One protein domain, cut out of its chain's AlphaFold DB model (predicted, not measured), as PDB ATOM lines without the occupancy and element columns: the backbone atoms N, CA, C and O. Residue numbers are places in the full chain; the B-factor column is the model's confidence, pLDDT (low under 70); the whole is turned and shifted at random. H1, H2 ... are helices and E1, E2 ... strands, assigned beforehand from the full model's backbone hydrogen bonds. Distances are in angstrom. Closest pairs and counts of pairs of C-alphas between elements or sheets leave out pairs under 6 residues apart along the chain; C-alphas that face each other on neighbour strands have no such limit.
ATOM      1  N   LYS A 130     -25.329  24.736 -12.987       89.50
ATOM      2  CA  LYS A 130     -25.025  24.042 -11.715       89.50
ATOM      3  C   LYS A 130     -25.175  22.529 -11.835       89.50
ATOM      4  O   LYS A 130     -24.431  21.779 -11.204       89.50
ATOM      5  N   THR A 131     -26.147  22.076 -12.625       83.44
ATOM      6  CA  THR A 131     -26.629  20.684 -12.614       83.44
ATOM      7  C   THR A 131     -26.092  19.803 -13.741       83.44
ATOM      8  O   THR A 131     -26.312  18.593 -13.704       83.44
ATOM      9  N   GLY A 132     -25.367  20.356 -14.720       70.44
ATOM     10  CA  GLY A 132     -24.898  19.561 -15.862       70.44
ATOM     11  C   GLY A 132     -25.915  19.463 -16.989       70.44
ATOM     12  O   GLY A 132     -25.979  18.431 -17.656       70.44
ATOM     13  N   GLY A 133     -26.713  20.514 -17.195       69.69
ATOM     14  CA  GLY A 133     -27.647  20.587 -18.315       69.69
ATOM     15  C   GLY A 133     -26.951  20.485 -19.678       69.69
ATOM     16  O   GLY A 133     -25.736  20.657 -19.811       69.69
ATOM     17  N   ALA A 134     -27.732  20.175 -20.714       70.25
ATOM     18  CA  ALA A 134     -27.214  20.002 -22.067       70.25
ATOM     19  C   ALA A 134     -26.448  21.254 -22.538       70.25
ATOM     20  O   ALA A 134     -26.969  22.363 -22.480       70.25
ATOM     21  N   GLY A 135     -25.218  21.066 -23.024       76.88
ATOM     22  CA  GLY A 135     -24.375  22.151 -23.538       76.88
ATOM     23  C   GLY A 135     -23.432  22.797 -22.516       76.88
ATOM     24  O   GLY A 135     -22.576  23.574 -22.926       76.88
ATOM     25  N   VAL A 136     -23.515  22.434 -21.229       85.69
ATOM     26  CA  VAL A 136     -22.597  22.926 -20.189       85.69
ATOM     27  C   VAL A 136     -21.416  21.970 -20.013       85.69
ATOM     28  O   VAL A 136     -21.596  20.781 -19.740       85.69
ATOM     29  N   ALA A 137     -20.189  22.481 -20.129       90.56
ATOM     30  CA  ALA A 137     -18.982  21.701 -19.865       90.56
ATOM     31  C   ALA A 137     -18.572  21.790 -18.385       90.56
ATOM     32  O   ALA A 137     -18.392  22.880 -17.851       90.56
ATOM     33  N   PHE A 138     -18.355  20.645 -17.734       93.25
ATOM     34  CA  PHE A 138     -17.839  20.587 -16.363       93.25
ATOM     35  C   PHE A 138     -16.356  20.228 -16.363       93.25
ATOM     36  O   PHE A 138     -15.950  19.237 -16.974       93.25
ATOM     37  N   GLN A 139     -15.552  21.029 -15.668       94.12
ATOM     38  CA  GLN A 139     -14.104  20.865 -15.579       94.12
ATOM     39  C   GLN A 139     -13.646  20.890 -14.117       94.12
ATOM     40  O   GLN A 139     -14.301  21.458 -13.245       94.12
ATOM     41  N   GLN A 140     -12.507  20.257 -13.846       95.94
ATOM     42  CA  GLN A 140     -11.891  20.232 -12.520       95.94
ATOM     43  C   GLN A 140     -10.706  21.191 -12.487       95.94
ATOM     44  O   GLN A 140      -9.891  21.200 -13.412       95.94
ATOM     45  N   LEU A 141     -10.580  21.970 -11.417       96.69
ATOM     46  CA  LEU A 141      -9.530  22.973 -11.247       96.69
ATOM     47  C   LEU A 141      -8.135  22.337 -11.325       96.69
ATOM     48  O   LEU A 141      -7.216  22.907 -11.908       96.69
ATOM     49  N   SER A 142      -7.997  21.111 -10.815       95.31
ATOM     50  CA  SER A 142      -6.766  20.318 -10.853       95.31
ATOM     51  C   SER A 142      -6.315  19.907 -12.263       95.31
ATOM     52  O   SER A 142      -5.182  19.451 -12.428       95.31
ATOM     53  N   THR A 143      -7.146  20.101 -13.296       95.25
ATOM     54  CA  THR A 143      -6.760  19.874 -14.703       95.25
ATOM     55  C   THR A 143      -5.958  21.028 -15.301       95.25
ATOM     56  O   THR A 143      -5.244  20.828 -16.287       95.25
ATOM     57  N   TYR A 144      -6.023  22.216 -14.697       95.31
ATOM     58  CA  TYR A 144      -5.244  23.368 -15.128       95.31
ATOM     59  C   TYR A 144      -3.831  23.315 -14.544       95.31
ATOM     60  O   TYR A 144      -3.578  22.765 -13.470       95.31
ATOM     61  N   THR A 145      -2.873  23.885 -15.271       94.75
ATOM     62  CA  THR A 145      -1.483  23.949 -14.816       94.75
ATOM     63  C   THR A 145      -1.366  24.875 -13.605       94.75
ATOM     64  O   THR A 145      -2.059  25.883 -13.514       94.75
ATOM     65  N   GLY A 146      -0.486  24.554 -12.659       93.81
ATOM     66  CA  GLY A 146      -0.263  25.369 -11.461       93.81
ATOM     67  C   GLY A 146       0.138  24.521 -10.260       93.81
ATOM     68  O   GLY A 146      -0.286  23.368 -10.130       93.81
ATOM     69  N   SER A 147       0.985  25.087  -9.404       92.44
ATOM     70  CA  SER A 147       1.481  24.442  -8.182       92.44
ATOM     71  C   SER A 147       0.569  24.695  -6.979       92.44
ATOM     72  O   SER A 147       0.629  23.945  -6.008       92.44
ATOM     73  N   THR A 148      -0.262  25.738  -7.044       93.75
ATOM     74  CA  THR A 148      -1.279  26.098  -6.045       93.75
ATOM     75  C   THR A 148      -2.637  26.296  -6.716       93.75
ATOM     76  O   THR A 148      -2.699  26.518  -7.929       93.75
ATOM     77  N   ASP A 149      -3.721  26.259  -5.944       92.12
ATOM     78  CA  ASP A 149      -5.066  26.488  -6.490       92.12
ATOM     79  C   ASP A 149      -5.244  27.918  -7.012       92.12
ATOM     80  O   ASP A 149      -5.835  28.095  -8.072       92.12
ATOM     81  N   ASP A 150      -4.610  28.917  -6.390       91.94
ATOM     82  CA  ASP A 150      -4.564  30.288  -6.916       91.94
ATOM     83  C   ASP A 150      -3.903  30.368  -8.305       91.94
ATOM     84  O   ASP A 150      -4.336  31.132  -9.170       91.94
ATOM     85  N   GLU A 151      -2.822  29.611  -8.535       95.25
ATOM     86  CA  GLU A 151      -2.156  29.555  -9.843       95.25
ATOM     87  C   GLU A 151      -3.033  28.845 -10.877       95.25
ATOM     88  O   GLU A 151      -3.160  29.323 -12.007       95.25
ATOM     89  N   ARG A 152      -3.666  27.734 -10.485       96.44
ATOM     90  CA  ARG A 152      -4.593  26.988 -11.345       96.44
ATOM     91  C   ARG A 152      -5.807  27.826 -11.714       96.44
ATOM     92  O   ARG A 152      -6.176  27.838 -12.882       96.44
ATOM     93  N   LEU A 153      -6.374  28.572 -10.766       95.81
ATOM     94  CA  LEU A 153      -7.517  29.457 -10.984       95.81
ATOM     95  C   LEU A 153      -7.169  30.555 -11.990       95.81
ATOM     96  O   LEU A 153      -7.896  30.756 -12.959       95.81
ATOM     97  N   LYS A 154      -6.009  31.202 -11.840       95.25
ATOM     98  CA  LYS A 154      -5.528  32.201 -12.811       95.25
ATOM     99  C   LYS A 154      -5.336  31.610 -14.207       95.25
ATOM    100  O   LYS A 154      -5.700  32.245 -15.195       95.25
ATOM    101  N   ASN A 155      -4.784  30.400 -14.299       95.81
ATOM    102  CA  ASN A 155      -4.603  29.718 -15.580       95.81
ATOM    103  C   ASN A 155      -5.938  29.261 -16.188       95.81
ATOM    104  O   ASN A 155      -6.098  29.333 -17.407       95.81
ATOM    105  N   ALA A 156      -6.906  28.861 -15.361       95.94
ATOM    106  CA  ALA A 156      -8.263  28.547 -15.786       95.94
ATOM    107  C   ALA A 156      -8.965  29.779 -16.357       95.94
ATOM    108  O   ALA A 156      -9.428  29.729 -17.493       95.94
ATOM    109  N   ILE A 157      -8.950  30.906 -15.637       95.94
ATOM    110  CA  ILE A 157      -9.499  32.186 -16.105       95.94
ATOM    111  C   ILE A 157      -8.856  32.577 -17.439       95.94
ATOM    112  O   ILE A 157      -9.566  32.754 -18.419       95.94
ATOM    113  N   SER A 158      -7.520  32.597 -17.511       94.94
ATOM    114  CA  SER A 158      -6.778  32.911 -18.743       94.94
ATOM    115  C   SER A 158      -7.173  32.016 -19.927       94.94
ATOM    116  O   SER A 158      -7.318  32.486 -21.054       94.94
ATOM    117  N   THR A 159      -7.393  30.722 -19.676       94.00
ATOM    118  CA  THR A 159      -7.848  29.772 -20.703       94.00
ATOM    119  C   THR A 159      -9.284  30.058 -21.142       94.00
ATOM    120  O   THR A 159      -9.592  29.966 -22.326       94.00
ATOM    121  N   LEU A 160     -10.163  30.410 -20.200       94.94
ATOM    122  CA  LEU A 160     -11.598  30.604 -20.424       94.94
ATOM    123  C   LEU A 160     -11.973  32.000 -20.944       94.94
ATOM    124  O   LEU A 160     -13.094  32.163 -21.435       94.94
ATOM    125  N   THR A 161     -11.050  32.964 -20.885       93.56
ATOM    126  CA  THR A 161     -11.178  34.312 -21.468       93.56
ATOM    127  C   THR A 161     -10.273  34.542 -22.687       93.56
ATOM    128  O   THR A 161     -10.215  35.646 -23.218       93.56
ATOM    129  N   GLY A 162      -9.484  33.546 -23.102       86.19
ATOM    130  CA  GLY A 162      -8.548  33.671 -24.226       86.19
ATOM    131  C   GLY A 162      -9.183  33.428 -25.601       86.19
ATOM    132  O   GLY A 162     -10.319  32.976 -25.708       86.19
ATOM    133  N   ASP A 163      -8.406  33.633 -26.669       71.25
ATOM    134  CA  ASP A 163      -8.861  33.513 -28.071       71.25
ATOM    135  C   ASP A 163      -9.442  32.128 -28.438       71.25
ATOM    136  O   ASP A 163     -10.236  32.005 -29.364       71.25
ATOM    137  N   GLY A 164      -9.058  31.068 -27.715       66.19
ATOM    138  CA  GLY A 164      -9.591  29.709 -27.895       66.19
ATOM    139  C   GLY A 164     -10.868  29.415 -27.100       66.19
ATOM    140  O   GLY A 164     -11.373  28.296 -27.153       66.19
ATOM    141  N   ALA A 165     -11.376  30.379 -26.333       77.25
ATOM    142  CA  ALA A 165     -12.458  30.156 -25.385       77.25
ATOM    143  C   ALA A 165     -13.864  30.276 -25.992       77.25
ATOM    144  O   ALA A 165     -14.844  30.001 -25.300       77.25
ATOM    145  N   GLU A 166     -13.995  30.682 -27.255       75.12
ATOM    146  CA  GLU A 166     -15.303  30.914 -27.886       75.12
ATOM    147  C   GLU A 166     -16.084  29.626 -28.191       75.12
ATOM    148  O   GLU A 166     -17.309  29.661 -28.285       75.12
ATOM    149  N   GLU A 167     -15.408  28.476 -28.296       77.12
ATOM    150  CA  GLU A 167     -16.071  27.193 -28.572       77.12
ATOM    151  C   GLU A 167     -16.919  26.694 -27.390       77.12
ATOM    152  O   GLU A 167     -17.917  26.003 -27.598       77.12
ATOM    153  N   GLN A 168     -16.547  27.045 -26.153       84.38
ATOM    154  CA  GLN A 168     -17.265  26.652 -24.937       84.38
ATOM    155  C   GLN A 168     -17.862  27.881 -24.258       84.38
ATOM    156  O   GLN A 168     -17.213  28.566 -23.460       84.38
ATOM    157  N   LYS A 169     -19.120  28.147 -24.614       90.19
ATOM    158  CA  LYS A 169     -19.903  29.275 -24.112       90.19
ATOM    159  C   LYS A 169     -20.337  29.094 -22.658       90.19
ATOM    160  O   LYS A 169     -20.298  30.064 -21.913       90.19
ATOM    161  N   ASP A 170     -20.644  27.865 -22.245       93.94
ATOM    162  CA  ASP A 170     -20.978  27.545 -20.855       93.94
ATOM    163  C   ASP A 170     -19.981  26.547 -20.259       93.94
ATOM    164  O   ASP A 170     -19.833  25.421 -20.747       93.94
ATOM    165  N   VAL A 171     -19.293  26.956 -19.191       95.44
ATOM    166  CA  VAL A 171     -18.301  26.128 -18.492       95.44
ATOM    167  C   VAL A 171     -18.411  26.333 -16.991       95.44
ATOM    168  O   VAL A 171     -18.337  27.461 -16.511       95.44
ATOM    169  N   THR A 172     -18.480  25.238 -16.244       97.00
ATOM    170  CA  THR A 172     -18.427  25.245 -14.782       97.00
ATOM    171  C   THR A 172     -17.145  24.565 -14.324       97.00
ATOM    172  O   THR A 172     -16.894  23.404 -14.664       97.00
ATOM    173  N   VAL A 173     -16.321  25.279 -13.555       96.94
ATOM    174  CA  VAL A 173     -15.089  24.729 -12.972       96.94
ATOM    175  C   VAL A 173     -15.292  24.522 -11.484       96.94
ATOM    176  O   VAL A 173     -15.712  25.440 -10.778       96.94
ATOM    177  N   LYS A 174     -14.954  23.323 -11.014       95.81
ATOM    178  CA  LYS A 174     -15.004  22.964  -9.599       95.81
ATOM    179  C   LYS A 174     -13.621  22.705  -9.021       95.81
ATOM    180  O   LYS A 174     -12.742  22.243  -9.747       95.81
ATOM    181  N   ASN A 175     -13.422  23.000  -7.742       94.38
ATOM    182  CA  ASN A 175     -12.213  22.604  -7.019       94.38
ATOM    183  C   ASN A 175     -12.277  21.125  -6.582       94.38
ATOM    184  O   ASN A 175     -13.278  20.438  -6.793       94.38
ATOM    185  N   ASP A 176     -11.203  20.634  -5.957       90.25
ATOM    186  CA  ASP A 176     -11.119  19.245  -5.481       90.25
ATOM    187  C   ASP A 176     -12.103  18.947  -4.317       90.25
ATOM    188  O   ASP A 176     -12.337  17.782  -3.992       90.25
ATOM    189  N   GLU A 177     -12.703  19.981  -3.711       92.31
ATOM    190  CA  GLU A 177     -13.773  19.897  -2.701       92.31
ATOM    191  C   GLU A 177     -15.186  19.888  -3.333       92.31
ATOM    192  O   GLU A 177     -16.186  19.868  -2.621       92.31
ATOM    193  N   ASP A 178     -15.271  19.832  -4.670       90.56
ATOM    194  CA  ASP A 178     -16.495  19.904  -5.488       90.56
ATOM    195  C   ASP A 178     -17.256  21.244  -5.383       90.56
ATOM    196  O   ASP A 178     -18.398  21.360  -5.839       90.56
ATOM    197  N   GLU A 179     -16.606  22.284  -4.854       92.94
ATOM    198  CA  GLU A 179     -17.130  23.648  -4.827       92.94
ATOM    199  C   GLU A 179     -16.941  24.314  -6.193       92.94
ATOM    200  O   GLU A 179     -15.894  24.187  -6.835       92.94
ATOM    201  N   ILE A 180     -17.955  25.050  -6.646       95.62
ATOM    202  CA  ILE A 180     -17.912  25.777  -7.916       95.62
ATOM    203  C   ILE A 180     -17.093  27.061  -7.729       95.62
ATOM    204  O   ILE A 180     -17.462  27.929  -6.945       95.62
ATOM    205  N   VAL A 181     -15.997  27.184  -8.482       96.94
ATOM    206  CA  VAL A 181     -15.059  28.321  -8.409       96.94
ATOM    207  C   VAL A 181     -15.104  29.220  -9.645       96.94
ATOM    208  O   VAL A 181     -14.744  30.391  -9.562       96.94
ATOM    209  N   ILE A 182     -15.565  28.707 -10.791       97.94
ATOM    210  CA  ILE A 182     -15.817  29.505 -11.999       97.94
ATOM    211  C   ILE A 182     -17.166  29.108 -12.598       97.94
ATOM    212  O   ILE A 182     -17.409  27.918 -12.814       97.94
ATOM    213  N   ALA A 183     -17.982  30.104 -12.944       97.88
ATOM    214  CA  ALA A 183     -19.124  29.955 -13.838       97.88
ATOM    215  C   ALA A 183     -18.930  30.839 -15.075       97.88
ATOM    216  O   ALA A 183     -18.955  32.069 -14.997       97.88
ATOM    217  N   LYS A 184     -18.738  30.202 -16.230       97.38
ATOM    218  CA  LYS A 184     -18.814  30.845 -17.538       97.38
ATOM    219  C   LYS A 184     -20.205  30.610 -18.113       97.38
ATOM    220  O   LYS A 184     -20.594  29.452 -18.241       97.38
ATOM    221  N   ILE A 185     -20.934  31.679 -18.421       96.12
ATOM    222  CA  ILE A 185     -22.356  31.624 -18.794       96.12
ATOM    223  C   ILE A 185     -22.655  32.480 -20.022       96.12
ATOM    224  O   ILE A 185     -22.019  33.507 -20.235       96.12
ATOM    225  N   SER A 186     -23.630  32.070 -20.827       94.19
ATOM    226  CA  SER A 186     -23.901  32.667 -22.147       94.19
ATOM    227  C   SER A 186     -25.310  33.221 -22.353       94.19
ATOM    228  O   SER A 186     -25.672  33.583 -23.464       94.19
ATOM    229  N   THR A 187     -26.123  33.270 -21.301       92.88
ATOM    230  CA  THR A 187     -27.539  33.661 -21.382       92.88
ATOM    231  C   THR A 187     -27.940  34.457 -20.148       92.88
ATOM    232  O   THR A 187     -27.371  34.239 -19.073       92.88
ATOM    233  N   ALA A 188     -28.955  35.307 -20.275       91.25
ATOM    234  CA  ALA A 188     -29.465  36.131 -19.183       91.25
ATOM    235  C   ALA A 188     -30.025  35.295 -18.028       91.25
ATOM    236  O   ALA A 188     -29.706  35.550 -16.873       91.25
ATOM    237  N   GLU A 189     -30.753  34.227 -18.330       87.88
ATOM    238  CA  GLU A 189     -31.354  33.333 -17.343       87.88
ATOM    239  C   GLU A 189     -30.277  32.663 -16.472       87.88
ATOM    240  O   GLU A 189     -30.390  32.594 -15.247       87.88
ATOM    241  N   LYS A 190     -29.167  32.223 -17.082       93.00
ATOM    242  CA  LYS A 190     -28.012  31.696 -16.335       93.00
ATOM    243  C   LYS A 190     -27.332  32.775 -15.501       93.00
ATOM    244  O   LYS A 190     -26.904  32.478 -14.391       93.00
ATOM    245  N   LEU A 191     -27.243  34.011 -16.000       95.25
ATOM    246  CA  LEU A 191     -26.699  35.127 -15.225       95.25
ATOM    247  C   LEU A 191     -27.541  35.376 -13.967       95.25
ATOM    248  O   LEU A 191     -26.972  35.476 -12.886       95.25
ATOM    249  N   ILE A 192     -28.872  35.393 -14.088       91.88
ATOM    250  CA  ILE A 192     -29.789  35.519 -12.944       91.88
ATOM    251  C   ILE A 192     -29.567  34.383 -11.937       91.88
ATOM    252  O   ILE A 192     -29.381  34.639 -10.753       91.88
ATOM    253  N   SER A 193     -29.468  33.135 -12.402       92.75
ATOM    254  CA  SER A 193     -29.184  31.990 -11.520       92.75
ATOM    255  C   SER A 193     -27.810  32.075 -10.827       92.75
ATOM    256  O   SER A 193     -27.648  31.615  -9.693       92.75
ATOM    257  N   VAL A 194     -26.802  32.665 -11.483       95.69
ATOM    258  CA  VAL A 194     -25.492  32.949 -10.875       95.69
ATOM    259  C   VAL A 194     -25.605  34.022  -9.790       95.69
ATOM    260  O   VAL A 194     -24.970  33.879  -8.747       95.69
ATOM    261  N   VAL A 195     -26.422  35.059  -9.997       94.00
ATOM    262  CA  VAL A 195     -26.702  36.069  -8.964       94.00
ATOM    263  C   VAL A 195     -27.341  35.419  -7.740       94.00
ATOM    264  O   VAL A 195     -26.822  35.587  -6.640       94.00
ATOM    265  N   ASP A 196     -28.370  34.589  -7.928       91.75
ATOM    266  CA  ASP A 196     -29.020  33.866  -6.826       91.75
ATOM    267  C   ASP A 196     -28.031  32.967  -6.062       91.75
ATOM    268  O   ASP A 196     -28.105  32.830  -4.841       91.75
ATOM    269  N   TYR A 197     -27.078  32.353  -6.773       93.69
ATOM    270  CA  TYR A 197     -26.019  31.550  -6.159       93.69
ATOM    271  C   TYR A 197     -25.064  32.395  -5.302       93.69
ATOM    272  O   TYR A 197     -24.689  31.959  -4.217       93.69
ATOM    273  N   ILE A 198     -24.689  33.592  -5.767       94.25
ATOM    274  CA  ILE A 198     -23.839  34.529  -5.016       94.25
ATOM    275  C   ILE A 198     -24.564  35.024  -3.762       94.25
ATOM    276  O   ILE A 198     -23.970  35.035  -2.689       94.25
ATOM    277  N   GLU A 199     -25.840  35.398  -3.878       90.44
ATOM    278  CA  GLU A 199     -26.635  35.909  -2.752       90.44
ATOM    279  C   GLU A 199     -26.928  34.835  -1.690       90.44
ATOM    280  O   GLU A 199     -27.149  35.153  -0.521       90.44
ATOM    281  N   ALA A 200     -26.920  33.556  -2.077       90.88
ATOM    282  CA  ALA A 200     -27.056  32.437  -1.151       90.88
ATOM    283  C   ALA A 200     -25.747  32.075  -0.419       90.88
ATOM    284  O   ALA A 200     -25.795  31.335   0.568       90.88
ATOM    285  N   ASP A 201     -24.591  32.552  -0.891       90.62
ATOM    286  CA  ASP A 201     -23.291  32.299  -0.271       90.62
ATOM    287  C   ASP A 201     -23.044  33.250   0.910       90.62
ATOM    288  O   ASP A 201     -23.047  34.469   0.769       90.62
ATOM    289  N   GLU A 202     -22.729  32.691   2.082       88.69
ATOM    290  CA  GLU A 202     -22.412  33.465   3.291       88.69
ATOM    291  C   GLU A 202     -21.172  34.366   3.134       88.69
ATOM    292  O   GLU A 202     -20.954  35.256   3.961       88.69
ATOM    293  N   LYS A 203     -20.336  34.123   2.115       89.75
ATOM    294  CA  LYS A 203     -19.153  34.935   1.785       89.75
ATOM    295  C   LYS A 203     -19.349  35.840   0.568       89.75
ATOM    296  O   LYS A 203     -18.365  36.404   0.085       89.75
ATOM    297  N   ASN A 204     -20.575  35.985   0.066       90.31
ATOM    298  CA  ASN A 204     -20.903  36.861  -1.060       90.31
ATOM    299  C   ASN A 204     -20.049  36.565  -2.317       90.31
ATOM    300  O   ASN A 204     -19.633  37.475  -3.039       90.31
ATOM    301  N   GLY A 205     -19.710  35.294  -2.562       93.38
ATOM    302  CA  GLY A 205     -18.911  34.856  -3.705       93.38
ATOM    303  C   GLY A 205     -17.396  35.059  -3.566       93.38
ATOM    304  O   GLY A 205     -16.707  35.120  -4.586       93.38
ATOM    305  N   GLU A 206     -16.835  35.187  -2.354       92.31
ATOM    306  CA  GLU A 206     -15.371  35.253  -2.174       92.31
ATOM    307  C   GLU A 206     -14.692  34.011  -2.790       92.31
ATOM    308  O   GLU A 206     -14.981  32.873  -2.428       92.31
ATOM    309  N   GLY A 207     -13.760  34.230  -3.726       91.69
ATOM    310  CA  GLY A 207     -13.064  33.155  -4.448       91.69
ATOM    311  C   GLY A 207     -13.818  32.590  -5.660       91.69
ATOM    312  O   GLY A 207     -13.270  31.755  -6.377       91.69
ATOM    313  N   PHE A 208     -15.032  33.071  -5.933       97.00
ATOM    314  CA  PHE A 208     -15.820  32.697  -7.103       97.00
ATOM    315  C   PHE A 208     -15.592  33.669  -8.271       97.00
ATOM    316  O   PHE A 208     -15.453  34.880  -8.089       97.00
ATOM    317  N   THR A 209     -15.538  33.144  -9.497       98.31
ATOM    318  CA  THR A 209     -15.374  33.947 -10.718       98.31
ATOM    319  C   THR A 209     -16.528  33.743 -11.688       98.31
ATOM    320  O   THR A 209     -16.850  32.619 -12.063       98.31
ATOM    321  N   VAL A 210     -17.089  34.848 -12.167       98.56
ATOM    322  CA  VAL A 210     -18.091  34.873 -13.233       98.56
ATOM    323  C   VAL A 210     -17.431  35.315 -14.534       98.56
ATOM    324  O   VAL A 210     -16.675  36.289 -14.550       98.56
ATOM    325  N   ILE A 211     -17.716  34.606 -15.625       98.31
ATOM    326  CA  ILE A 211     -17.228  34.924 -16.969       98.31
ATOM    327  C   ILE A 211     -18.414  34.947 -17.938       98.31
ATOM    328  O   ILE A 211     -19.201  34.003 -17.967       98.31
ATOM    329  N   LEU A 212     -18.530  35.969 -18.785       97.88
ATOM    330  CA  LEU A 212     -19.484  35.918 -19.894       97.88
ATOM    331  C   LEU A 212     -18.906  35.101 -21.061       97.88
ATOM    332  O   LEU A 212     -17.815  35.356 -21.581       97.88
ATOM    333  N   GLY A 213     -19.635  34.069 -21.464       96.19
ATOM    334  CA  GLY A 213     -19.342  33.247 -22.631       96.19
ATOM    335  C   GLY A 213     -19.955  33.769 -23.923       96.19
ATOM    336  O   GLY A 213     -19.449  33.440 -24.996       96.19
ATOM    337  N   ASP A 214     -20.990  34.598 -23.828       95.50
ATOM    338  CA  ASP A 214     -21.645  35.260 -24.955       95.50
ATOM    339  C   ASP A 214     -22.273  36.586 -24.509       95.50
ATOM    340  O   ASP A 214     -22.256  36.907 -23.317       95.50
ATOM    341  N   ASP A 215     -22.799  37.349 -25.463       95.12
ATOM    342  CA  ASP A 215     -23.611  38.529 -25.169       95.12
ATOM    343  C   ASP A 215     -24.901  38.124 -24.431       95.12
ATOM    344  O   ASP A 215     -25.517  37.098 -24.722       95.12
ATOM    345  N   VAL A 216     -25.305  38.940 -23.459       95.00
ATOM    346  CA  VAL A 216     -26.447  38.707 -22.573       95.00
ATOM    347  C   VAL A 216     -27.464  39.826 -22.751       95.00
ATOM    348  O   VAL A 216     -27.124  40.996 -22.616       95.00
ATOM    349  N   ASP A 217     -28.720  39.467 -23.005       90.94
ATOM    350  CA  ASP A 217     -29.820  40.417 -23.170       90.94
ATOM    351  C   ASP A 217     -30.805  40.330 -21.992       90.94
ATOM    352  O   ASP A 217     -31.481  39.318 -21.809       90.94
ATOM    353  N   LEU A 218     -30.902  41.401 -21.199       87.69
ATOM    354  CA  LEU A 218     -31.783  41.500 -20.029       87.69
ATOM    355  C   LEU A 218     -33.191  42.029 -20.364       87.69
ATOM    356  O   LEU A 218     -33.963  42.373 -19.465       87.69
ATOM    357  N   GLU A 228     -24.277  41.968  -2.689       91.88
ATOM    358  CA  GLU A 228     -22.835  42.053  -2.468       91.88
ATOM    359  C   GLU A 228     -22.087  41.044  -3.338       91.88
ATOM    360  O   GLU A 228     -22.525  39.907  -3.498       91.88
ATOM    361  N   PHE A 229     -20.927  41.438  -3.869       95.00
ATOM    362  CA  PHE A 229     -20.051  40.518  -4.589       95.00
ATOM    363  C   PHE A 229     -18.571  40.722  -4.242       95.00
ATOM    364  O   PHE A 229     -17.983  41.780  -4.494       95.00
ATOM    365  N   ALA A 230     -17.962  39.675  -3.684       94.38
ATOM    366  CA  ALA A 230     -16.557  39.601  -3.281       94.38
ATOM    367  C   ALA A 230     -15.686  38.772  -4.249       94.38
ATOM    368  O   ALA A 230     -14.490  38.581  -4.011       94.38
ATOM    369  N   GLY A 231     -16.275  38.265  -5.335       95.62
ATOM    370  CA  GLY A 231     -15.593  37.473  -6.357       95.62
ATOM    371  C   GLY A 231     -14.988  38.309  -7.486       95.62
ATOM    372  O   GLY A 231     -14.716  39.497  -7.341       95.62
ATOM    373  N   SER A 232     -14.751  37.686  -8.640       98.06
ATOM    374  CA  SER A 232     -14.285  38.386  -9.847       98.06
ATOM    375  C   SER A 232     -15.286  38.270 -10.989       98.06
ATOM    376  O   SER A 232     -15.886  37.217 -11.185       98.06
ATOM    377  N   PHE A 233     -15.449  39.339 -11.763       98.69
ATOM    378  CA  PHE A 233     -16.336  39.388 -12.921       98.69
ATOM    379  C   PHE A 233     -15.555  39.737 -14.189       98.69
ATOM    380  O   PHE A 233     -14.952  40.810 -14.285       98.69
ATOM    381  N   TYR A 234     -15.608  38.845 -15.174       98.31
ATOM    382  CA  TYR A 234     -15.030  39.032 -16.498       98.31
ATOM    383  C   TYR A 234     -16.147  39.067 -17.537       98.31
ATOM    384  O   TYR A 234     -16.699  38.034 -17.910       98.31
ATOM    385  N   GLY A 235     -16.436  40.250 -18.069       97.62
ATOM    386  CA  GLY A 235     -17.325  40.385 -19.217       97.62
ATOM    387  C   GLY A 235     -16.751  39.778 -20.491       97.62
ATOM    388  O   GLY A 235     -17.506  39.531 -21.420       97.62
TER     389      GLY A 235
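What this domain is: This is residues 130 to 218 and 228 to 235 of the 710 residues of an uncharacterized protein of Firmicutes bacterium (UniProt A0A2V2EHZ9). One sheet of five strands stands like a slab between two helices, H2 packed along E3 and H1 grazing the sheet from the other side. The 97 printed residues hold two named helices and five named strands, in the order E1 H1 E2 E3 H2 E4 E5, and under half of the residues are in named elements. The sheet is mixed, in the order E1 E2 E3 E4 E5, and the class is mixed, helices and strands. The whole is compact, with a radius of gyration of the C-alphas of 12.6 A, and spans 39 by 33 by 22 A.

Where its parts are: Start in the sheet with E3, residues 180 to 185, 13.1 A long; find C-alpha 180 at (-17.912, 25.777, -7.916). Beside it look for E2, residues 171 to 174, 10.0 A, and E4, residues 209 to 212, 10.2 A. At the edges are E1, residues 137 to 140, 10.3 A, beginning at (-18.982, 21.701, -19.865), and E5, residues 232 to 235, 10.1 A, ending at (-17.325, 40.385, -19.217). Then find H1, residues 149 to 160, 15.9 A, and H2, residues 188 to 200, 18.6 A.

How they stand to each other: E2 and E3 form a hairpin, antiparallel at 177 degrees; look for N 184 and O 171, 2.8 A apart. E3 and E4 are parallel at 11 degrees, with N 183 and O 209 at 2.9 A. E4 and E5 are parallel at 6 degrees, with N 210 and O 232 at 2.8 A. E1 and E2 are parallel at 25 degrees, with N 139 and O 172 at 2.9 A. H2 is on the sheet at a height of 9.9 A, over E3 and along the strands at 12 degrees on the local plane, which is fitted to only 6 C-alphas; the closest C-alphas of H2 and E3, Leu 191 and Ile 185, are 6.6 A apart. H2 and E4 are near each other, with 5 pairs of C-alphas within 10 A. H1 is on the sheet but only grazes it, with residues 153 to 160; its closest C-alpha pair with E3 is Leu 160 and Lys 184, 7.8 A. H1 and H2 are apart. Two strand-helix-strand units, each two parallel neighbour strands with a helix between them in the chain, have right-handed crossovers: E1, H1, E2 and E3, H2, E4. In H1 and H2 every O i to N i+4 pair is within hydrogen-bond range.

The domain as a whole: The two C-alphas farthest apart, Ser 147 and Leu 218, are 39.2 A from each other. Residues 219 to 227 are not printed, and C-alphas 218 and 228 are 19.7 A apart across the cut, which falls between E4 and E5. Of the links that are printed whole, none is long. The mean pLDDT of the printed part is 91.8; look at residues 133 and 164 for the two under 70.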